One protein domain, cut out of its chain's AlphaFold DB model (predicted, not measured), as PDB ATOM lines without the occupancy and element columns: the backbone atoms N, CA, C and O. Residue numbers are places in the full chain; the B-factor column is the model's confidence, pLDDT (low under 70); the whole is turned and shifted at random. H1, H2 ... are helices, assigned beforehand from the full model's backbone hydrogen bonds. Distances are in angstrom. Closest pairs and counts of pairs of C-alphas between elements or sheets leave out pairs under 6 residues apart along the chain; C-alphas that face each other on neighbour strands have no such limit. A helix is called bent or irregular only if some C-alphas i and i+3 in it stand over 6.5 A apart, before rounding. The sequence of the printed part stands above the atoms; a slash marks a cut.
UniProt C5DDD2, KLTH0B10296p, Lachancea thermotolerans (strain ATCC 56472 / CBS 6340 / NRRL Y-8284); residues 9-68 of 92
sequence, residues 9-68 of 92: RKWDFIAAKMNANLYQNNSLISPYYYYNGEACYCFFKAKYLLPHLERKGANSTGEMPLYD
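Overview. This is residues 9 to 68 of the 92 residues of the protein "KLTH0B10296p" of Lachancea thermotolerans (strain ATCC 56472 / CBS 6340 / NRRL Y-8284) (UniProt C5DDD2). A bent helix, H2, stretches along the longest axis, and H1 meets the beginning of its first arm, H2a, to make a corner like an L. The link from H1 folds back to that corner, while residues 54 to 68, of which 54 to 57 belong to H2, stand free of the rest, and the tail after H2 curves round and runs back alongside H2 at a distance from it. The printed part has 60 residues with two named helices, H1 then H2, and no named strand; the class is all helix. The whole is loose, with a radius of gyration of the C-alphas of 14.4 A, and spans 40 by 25 by 15 A.

Along the chain. Find C-alpha 37 at (106.263, 49.864, 185.758), where H2, residues 37 to 57, begins. By its hydrogen bonds it was assigned as one helix, but it is bent: C-alphas 47 and 50 are 6.9 A apart. Arm H2a, residues 37 to 47, is 15.2 A long; arm H2b, residues 50 to 57, is 10.5 A long and ends at C-alpha 57 (117.708, 31.881, 168.668). H1, residues 9 to 24, starts at C-alpha 9 (106.670, 47.231, 191.864) and runs 22.9 A.

Arrangement. H2a and H2b stand at a steep tilt of 46 degrees and are near each other. Look at Asp 12 and Gly 37: their C-alphas, 3.7 A apart, are the closest of H1 and H2a, which touch. H1 touches H2a with residues 9 to 15 alone. The lines of H1 and H2a are about perpendicular, at 75 degrees. H1 and H2b are apart. In H1, H2a and H2b every O i to N i+4 pair is within hydrogen-bond range.

Size, cuts and confidence. The C-alphas of Ile 29 and Asn 59, 40.6 A apart, are the two farthest apart. The printed part has no cut. The link from H1 to H2, residues 25 to 36, is long. Residues 54 to 68 stand free, of which 54 to 57 belong to H2. Mean pLDDT of the printed part is 73.5; look for values under 70 at residues 26 to 29 and 54 to 68.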
ATOM      1  N   ARG A   9     106.297  46.176 190.900       87.56
ATOM      2  CA  ARG A   9     106.670  47.231 191.864       87.56
ATOM      3  C   ARG A   9     108.130  47.649 191.709       87.56
ATOM      4  O   ARG A   9     108.491  48.806 191.915       87.56
ATOM      5  N   LYS A  10     108.995  46.707 191.328       87.12
ATOM      6  CA  LYS A  10     110.394  47.015 191.007       87.12
ATOM      7  C   LYS A  10     110.505  47.726 189.667       87.12
ATOM      8  O   LYS A  10     111.361  48.596 189.525       87.12
ATOM      9  N   TRP A  11     109.639  47.392 188.713       88.56
ATOM     10  CA  TRP A  11     109.537  48.136 187.463       88.56
ATOM     11  C   TRP A  11     108.990  49.550 187.662       88.56
ATOM     12  O   TRP A  11     109.486  50.450 186.998       88.56
ATOM     13  N   ASP A  12     108.073  49.788 188.604       87.25
ATOM     14  CA  ASP A  12     107.620  51.142 188.964       87.25
ATOM     15  C   ASP A  12     108.795  51.993 189.457       87.25
ATOM     16  O   ASP A  12     108.991  53.128 189.021       87.25
ATOM     17  N   PHE A  13     109.639  51.420 190.321       87.75
ATOM     18  CA  PHE A  13     110.847  52.093 190.793       87.75
ATOM     19  C   PHE A  13     111.823  52.409 189.646       87.75
ATOM     20  O   PHE A  13     112.413  53.491 189.602       87.75
ATOM     21  N   ILE A  14     111.992  51.479 188.701       85.81
ATOM     22  CA  ILE A  14     112.835  51.683 187.515       85.81
ATOM     23  C   ILE A  14     112.241  52.764 186.609       85.81
ATOM     24  O   ILE A  14     112.977  53.656 186.193       85.81
ATOM     25  N   ALA A  15     110.930  52.738 186.367       88.19
ATOM     26  CA  ALA A  15     110.212  53.731 185.578       88.19
ATOM     27  C   ALA A  15     110.409  55.138 186.157       88.19
ATOM     28  O   ALA A  15     110.837  56.042 185.442       88.19
ATOM     29  N   ALA A  16     110.209  55.300 187.470       87.75
ATOM     30  CA  ALA A  16     110.428  56.567 188.163       87.75
ATOM     31  C   ALA A  16     111.882  57.053 188.034       87.75
ATOM     32  O   ALA A  16     112.132  58.228 187.760       87.75
ATOM     33  N   LYS A  17     112.856  56.145 188.167       86.06
ATOM     34  CA  LYS A  17     114.276  56.488 188.032       86.06
ATOM     35  C   LYS A  17     114.659  56.862 186.595       86.06
ATOM     36  O   LYS A  17     115.450  57.786 186.408       86.06
ATOM     37  N   MET A  18     114.125  56.171 185.588       82.50
ATOM     38  CA  MET A  18     114.362  56.489 184.174       82.50
ATOM     39  C   MET A  18     113.750  57.838 183.811       82.50
ATOM     40  O   MET A  18     114.434  58.680 183.241       82.50
ATOM     41  N   ASN A  19     112.507  58.069 184.225       84.00
ATOM     42  CA  ASN A  19     111.823  59.341 184.052       84.00
ATOM     43  C   ASN A  19     112.622  60.512 184.645       84.00
ATOM     44  O   ASN A  19     112.816  61.522 183.972       84.00
ATOM     45  N   ALA A  20     113.138  60.356 185.870       82.50
ATOM     46  CA  ALA A  20     113.955  61.378 186.519       82.50
ATOM     47  C   ALA A  20     115.240  61.689 185.730       82.50
ATOM     48  O   ALA A  20     115.537  62.857 185.494       82.50
ATOM     49  N   ASN A  21     115.963  60.662 185.266       80.12
ATOM     50  CA  ASN A  21     117.188  60.852 184.476       80.12
ATOM     51  C   ASN A  21     116.909  61.512 183.118       80.12
ATOM     52  O   ASN A  21     117.632  62.415 182.707       80.12
ATOM     53  N   LEU A  22     115.856  61.081 182.422       74.81
ATOM     54  CA  LEU A  22     115.505  61.617 181.104       74.81
ATOM     55  C   LEU A  22     115.069  63.085 181.175       74.81
ATOM     56  O   LEU A  22     115.383  63.860 180.273       74.81
ATOM     57  N   TYR A  23     114.384  63.464 182.256       76.75
ATOM     58  CA  TYR A  23     114.014  64.849 182.521       76.75
ATOM     59  C   TYR A  23     115.232  65.710 182.879       76.75
ATOM     60  O   TYR A  23     115.415  66.781 182.311       76.75
ATOM     61  N   GLN A  24     116.106  65.221 183.767       79.25
ATOM     62  CA  GLN A  24     117.319  65.940 184.179       79.25
ATOM     63  C   GLN A  24     118.301  66.174 183.024       79.25
ATOM     64  O   GLN A  24     118.966  67.205 182.989       79.25
ATOM     65  N   ASN A  25     118.357  65.258 182.058       71.31
ATOM     66  CA  ASN A  25     119.225  65.374 180.888       71.31
ATOM     67  C   ASN A  25     118.583  66.159 179.725       71.31
ATOM     68  O   ASN A  25     119.074  66.068 178.599       71.31
ATOM     69  N   ASN A  26     117.467  66.874 179.947       68.50
ATOM     70  CA  ASN A  26     116.679  67.578 178.917       68.50
ATOM     71  C   ASN A  26     116.275  66.704 177.709       68.50
ATOM     72  O   ASN A  26     115.867  67.214 176.667       68.50
ATOM     73  N   SER A  27     116.375  65.379 177.833       62.03
ATOM     74  CA  SER A  27     116.091  64.444 176.741       62.03
ATOM     75  C   SER A  27     114.591  64.299 176.502       62.03
ATOM     76  O   SER A  27     114.174  63.862 175.432       62.03
ATOM     77  N   LEU A  28     113.769  64.672 177.487       62.34
ATOM     78  CA  LEU A  28     112.316  64.657 177.401       62.34
ATOM     79  C   LEU A  28     111.707  65.906 178.034       62.34
ATOM     80  O   LEU A  28     112.154  66.383 179.071       62.34
ATOM     81  N   ILE A  29     110.617  66.382 177.427       61.47
ATOM     82  CA  ILE A  29     109.857  67.560 177.879       61.47
ATOM     83  C   ILE A  29     109.116  67.277 179.201       61.47
ATOM     84  O   ILE A  29     108.796  68.200 179.946       61.47
ATOM     85  N   SER A  30     108.846  66.004 179.513       72.06
ATOM     86  CA  SER A  30     108.034  65.591 180.661       72.06
ATOM     87  C   SER A  30     108.766  64.596 181.567       72.06
ATOM     88  O   SER A  30     109.348  63.633 181.059       72.06
ATOM     89  N   PRO A  31     108.656  64.745 182.903       70.69
ATOM     90  CA  PRO A  31     109.144  63.770 183.875       70.69
ATOM     91  C   PRO A  31     108.231  62.537 184.011       70.69
ATOM     92  O   PRO A  31     108.397  61.756 184.941       70.69
ATOM     93  N   TYR A  32     107.258  62.340 183.117       75.56
ATOM     94  CA  TYR A  32     106.296  61.231 183.170       75.56
ATOM     95  C   TYR A  32     106.310  60.376 181.900       75.56
ATOM     96  O   TYR A  32     105.263  59.961 181.412       75.56
ATOM     97  N   TYR A  33     107.492  60.133 181.332       78.81
ATOM     98  CA  TYR A  33     107.629  59.360 180.095       78.81
ATOM     99  C   TYR A  33     107.027  57.955 180.197       78.81
ATOM    100  O   TYR A  33     106.225  57.551 179.358       78.81
ATOM    101  N   TYR A  34     107.372  57.227 181.257       84.62
ATOM    102  CA  TYR A  34     106.712  55.982 181.616       84.62
ATOM    103  C   TYR A  34     105.607  56.256 182.630       84.62
ATOM    104  O   TYR A  34     105.868  56.821 183.694       84.62
ATOM    105  N   TYR A  35     104.391  55.820 182.305       83.00
ATOM    106  CA  TYR A  35     103.218  55.973 183.166       83.00
ATOM    107  C   TYR A  35     103.306  55.112 184.437       83.00
ATOM    108  O   TYR A  35     102.961  55.561 185.525       83.00
ATOM    109  N   ASN A  36     103.786  53.876 184.300       85.44
ATOM    110  CA  ASN A  36     103.980  52.921 185.386       85.44
ATOM    111  C   ASN A  36     105.054  51.883 185.002       85.44
ATOM    112  O   ASN A  36     105.618  51.897 183.900       85.44
ATOM    113  N   GLY A  37     105.329  50.964 185.920       85.56
ATOM    114  CA  GLY A  37     106.263  49.864 185.758       85.56
ATOM    115  C   GLY A  37     105.872  48.904 184.643       85.56
ATOM    116  O   GLY A  37     106.745  48.415 183.935       85.56
ATOM    117  N   GLU A  38     104.577  48.689 184.410       90.50
ATOM    118  CA  GLU A  38     104.104  47.851 183.307       90.50
ATOM    119  C   GLU A  38     104.447  48.461 181.939       90.50
ATOM    120  O   GLU A  38     105.011  47.779 181.082       90.50
ATOM    121  N   ALA A  39     104.199  49.760 181.747       86.19
ATOM    122  CA  ALA A  39     104.563  50.477 180.527       86.19
ATOM    123  C   ALA A  39     106.084  50.454 180.299       86.19
ATOM    124  O   ALA A  39     106.549  50.194 179.184       86.19
ATOM    125  N   CYS A  40     106.862  50.658 181.366       87.69
ATOM    126  CA  CYS A  40     108.320  50.564 181.330       87.69
ATOM    127  C   CYS A  40     108.794  49.149 180.950       87.69
ATOM    128  O   CYS A  40     109.646  48.988 180.071       87.69
ATOM    129  N   TYR A  41     108.193  48.111 181.537       86.19
ATOM    130  CA  TYR A  41     108.516  46.718 181.245       86.19
ATOM    131  C   TYR A  41     108.156  46.321 179.810       86.19
ATOM    132  O   TYR A  41     108.950  45.672 179.128       86.19
ATOM    133  N   CYS A  42     106.985  46.724 179.316       85.94
ATOM    134  CA  CYS A  42     106.567  46.472 177.938       85.94
ATOM    135  C   CYS A  42     107.529  47.111 176.932       85.94
ATOM    136  O   CYS A  42     107.953  46.437 175.988       85.94
ATOM    137  N   PHE A  43     107.943  48.359 177.171       85.62
ATOM    138  CA  PHE A  43     108.953  49.022 176.351       85.62
ATOM    139  C   PHE A  43     110.292  48.277 176.392       85.62
ATOM    140  O   PHE A  43     110.874  47.990 175.345       85.62
ATOM    141  N   PHE A  44     110.757  47.906 177.589       85.12
ATOM    142  CA  PHE A  44     111.990  47.143 177.758       85.12
ATOM    143  C   PHE A  44     111.953  45.820 176.983       85.12
ATOM    144  O   PHE A  44     112.891  45.497 176.249       85.12
ATOM    145  N   LYS A  45     110.848  45.074 177.093       84.56
ATOM    146  CA  LYS A  45     110.680  43.814 176.371       84.56
ATOM    147  C   LYS A  45     110.740  44.008 174.861       84.56
ATOM    148  O   LYS A  45     111.468  43.285 174.195       84.56
ATOM    149  N   ALA A  46     109.979  44.965 174.336       82.81
ATOM    150  CA  ALA A  46     109.881  45.197 172.900       82.81
ATOM    151  C   ALA A  46     111.199  45.695 172.298       82.81
ATOM    152  O   ALA A  46     111.582  45.276 171.210       82.81
ATOM    153  N   LYS A  47     111.899  46.585 173.006       79.94
ATOM    154  CA  LYS A  47     113.080  47.263 172.470       79.94
ATOM    155  C   LYS A  47     114.379  46.490 172.693       79.94
ATOM    156  O   LYS A  47     115.278  46.600 171.866       79.94
ATOM    157  N   TYR A  48     114.475  45.724 173.781       78.12
ATOM    158  CA  TYR A  48     115.722  45.068 174.188       78.12
ATOM    159  C   TYR A  48     115.581  43.551 174.314       78.12
ATOM    160  O   TYR A  48     116.375  42.828 173.721       78.12
ATOM    161  N   LEU A  49     114.576  43.051 175.047       77.12
ATOM    162  CA  LEU A  49     114.484  41.614 175.338       77.12
ATOM    163  C   LEU A  49     114.147  40.776 174.100       77.12
ATOM    164  O   LEU A  49     114.830  39.794 173.835       77.12
ATOM    165  N   LEU A  50     113.106  41.146 173.351       76.88
ATOM    166  CA  LEU A  50     112.659  40.403 172.171       76.88
ATOM    167  C   LEU A  50     113.744  40.368 171.083       76.88
ATOM    168  O   LEU A  50     114.126  39.264 170.704       76.88
ATOM    169  N   PRO A  51     114.358  41.502 170.683       77.38
ATOM    170  CA  PRO A  51     115.465  41.472 169.725       77.38
ATOM    171  C   PRO A  51     116.674  40.663 170.214       77.38
ATOM    172  O   PRO A  51     117.366  40.031 169.417       77.38
ATOM    173  N   HIS A  52     116.950  40.669 171.523       72.19
ATOM    174  CA  HIS A  52     118.036  39.878 172.101       72.19
ATOM    175  C   HIS A  52     117.735  38.372 172.058       72.19
ATOM    176  O   HIS A  52     118.621  37.580 171.746       72.19
ATOM    177  N   LEU A  53     116.493  37.965 172.324       72.44
ATOM    178  CA  LEU A  53     116.065  36.567 172.241       72.44
ATOM    179  C   LEU A  53     115.998  36.065 170.792       72.44
ATOM    180  O   LEU A  53     116.434  34.947 170.528       72.44
ATOM    181  N   GLU A  54     115.534  36.890 169.853       68.81
ATOM    182  CA  GLU A  54     115.541  36.577 168.416       68.81
ATOM    183  C   GLU A  54     116.972  36.391 167.893       68.81
ATOM    184  O   GLU A  54     117.257  35.430 167.178       68.81
ATOM    185  N   ARG A  55     117.905  37.241 168.337       59.66
ATOM    186  CA  ARG A  55     119.338  37.099 168.037       59.66
ATOM    187  C   ARG A  55     119.976  35.886 168.714       59.66
ATOM    188  O   ARG A  55     120.899  35.311 168.159       59.66
ATOM    189  N   LYS A  56     119.508  35.484 169.897       56.25
ATOM    190  CA  LYS A  56     120.003  34.298 170.616       56.25
ATOM    191  C   LYS A  56     119.460  32.986 170.034       56.25
ATOM    192  O   LYS A  56     120.112  31.956 170.169       56.25
ATOM    193  N   GLY A  57     118.288  33.017 169.393       51.56
ATOM    194  CA  GLY A  57     117.708  31.881 168.668       51.56
ATOM    195  C   GLY A  57     118.304  31.668 167.273       51.56
ATOM    196  O   GLY A  57     118.372  30.535 166.800       51.56
ATOM    197  N   ALA A  58     118.781  32.734 166.628       49.19
ATOM    198  CA  ALA A  58     119.553  32.658 165.395       49.19
ATOM    199  C   ALA A  58     121.046  32.536 165.735       49.19
ATOM    200  O   ALA A  58     121.684  33.526 166.062       49.19
ATOM    201  N   ASN A  59     121.622  31.330 165.675       54.47
ATOM    202  CA  ASN A  59     123.069  31.120 165.819       54.47
ATOM    203  C   ASN A  59     123.852  32.108 164.933       54.47
ATOM    204  O   ASN A  59     123.940  31.921 163.721       54.47
ATOM    205  N   SER A  60     124.396  33.180 165.506       42.31
ATOM    206  CA  SER A  60     125.195  34.168 164.780       42.31
ATOM    207  C   SER A  60     126.134  34.886 165.746       42.31
ATOM    208  O   SER A  60     125.766  35.845 166.420       42.31
ATOM    209  N   THR A  61     127.375  34.403 165.791       49.81
ATOM    210  CA  THR A  61     128.573  35.194 166.091       49.81
ATOM    211  C   THR A  61     128.548  36.464 165.243       49.81
ATOM    212  O   THR A  61     128.739  36.408 164.031       49.81
ATOM    213  N   GLY A  62     128.261  37.595 165.872       41.31
ATOM    214  CA  GLY A  62     128.148  38.882 165.201       41.31
ATOM    215  C   GLY A  62     127.980  39.978 166.234       41.31
ATOM    216  O   GLY A  62     126.867  40.421 166.511       41.31
ATOM    217  N   GLU A  63     129.095  40.363 166.847       59.28
ATOM    218  CA  GLU A  63     129.189  41.583 167.642       59.28
ATOM    219  C   GLU A  63     128.840  42.781 166.745       59.28
ATOM    220  O   GLU A  63     129.432  42.973 165.684       59.28
ATOM    221  N   MET A  64     127.862  43.584 167.161       49.69
ATOM    222  CA  MET A  64     127.630  44.921 166.614       49.69
ATOM    223  C   MET A  64     127.496  45.887 167.797       49.69
ATOM    224  O   MET A  64     126.783  45.562 168.752       49.69
ATOM    225  N   PRO A  65     128.189  47.038 167.774       51.72
ATOM    226  CA  PRO A  65     128.609  47.696 168.998       51.72
ATOM    227  C   PRO A  65     127.514  48.620 169.548       51.72
ATOM    228  O   PRO A  65     127.008  49.506 168.855       51.72
ATOM    229  N   LEU A  66     127.156  48.413 170.815       49.25
ATOM    230  CA  LEU A  66     126.247  49.257 171.592       49.25
ATOM    231  C   LEU A  66     126.983  50.522 172.092       49.25
ATOM    232  O   LEU A  66     127.118  50.735 173.290       49.25
ATOM    233  N   TYR A  67     127.422  51.413 171.204       55.38
ATOM    234  CA  TYR A  67     127.761  52.789 171.612       55.38
ATOM    235  C   TYR A  67     126.446  53.584 171.643       55.38
ATOM    236  O   TYR A  67     125.946  53.969 170.594       55.38
ATOM    237  N   ASP A  68     125.691  53.613 172.747       53.25
ATOM    238  CA  ASP A  68     125.729  54.777 173.652       53.25
ATOM    239  C   ASP A  68     125.163  54.493 175.071       53.25
ATOM    240  O   ASP A  68     124.903  55.404 175.854       53.25
TER     241      ASP A  68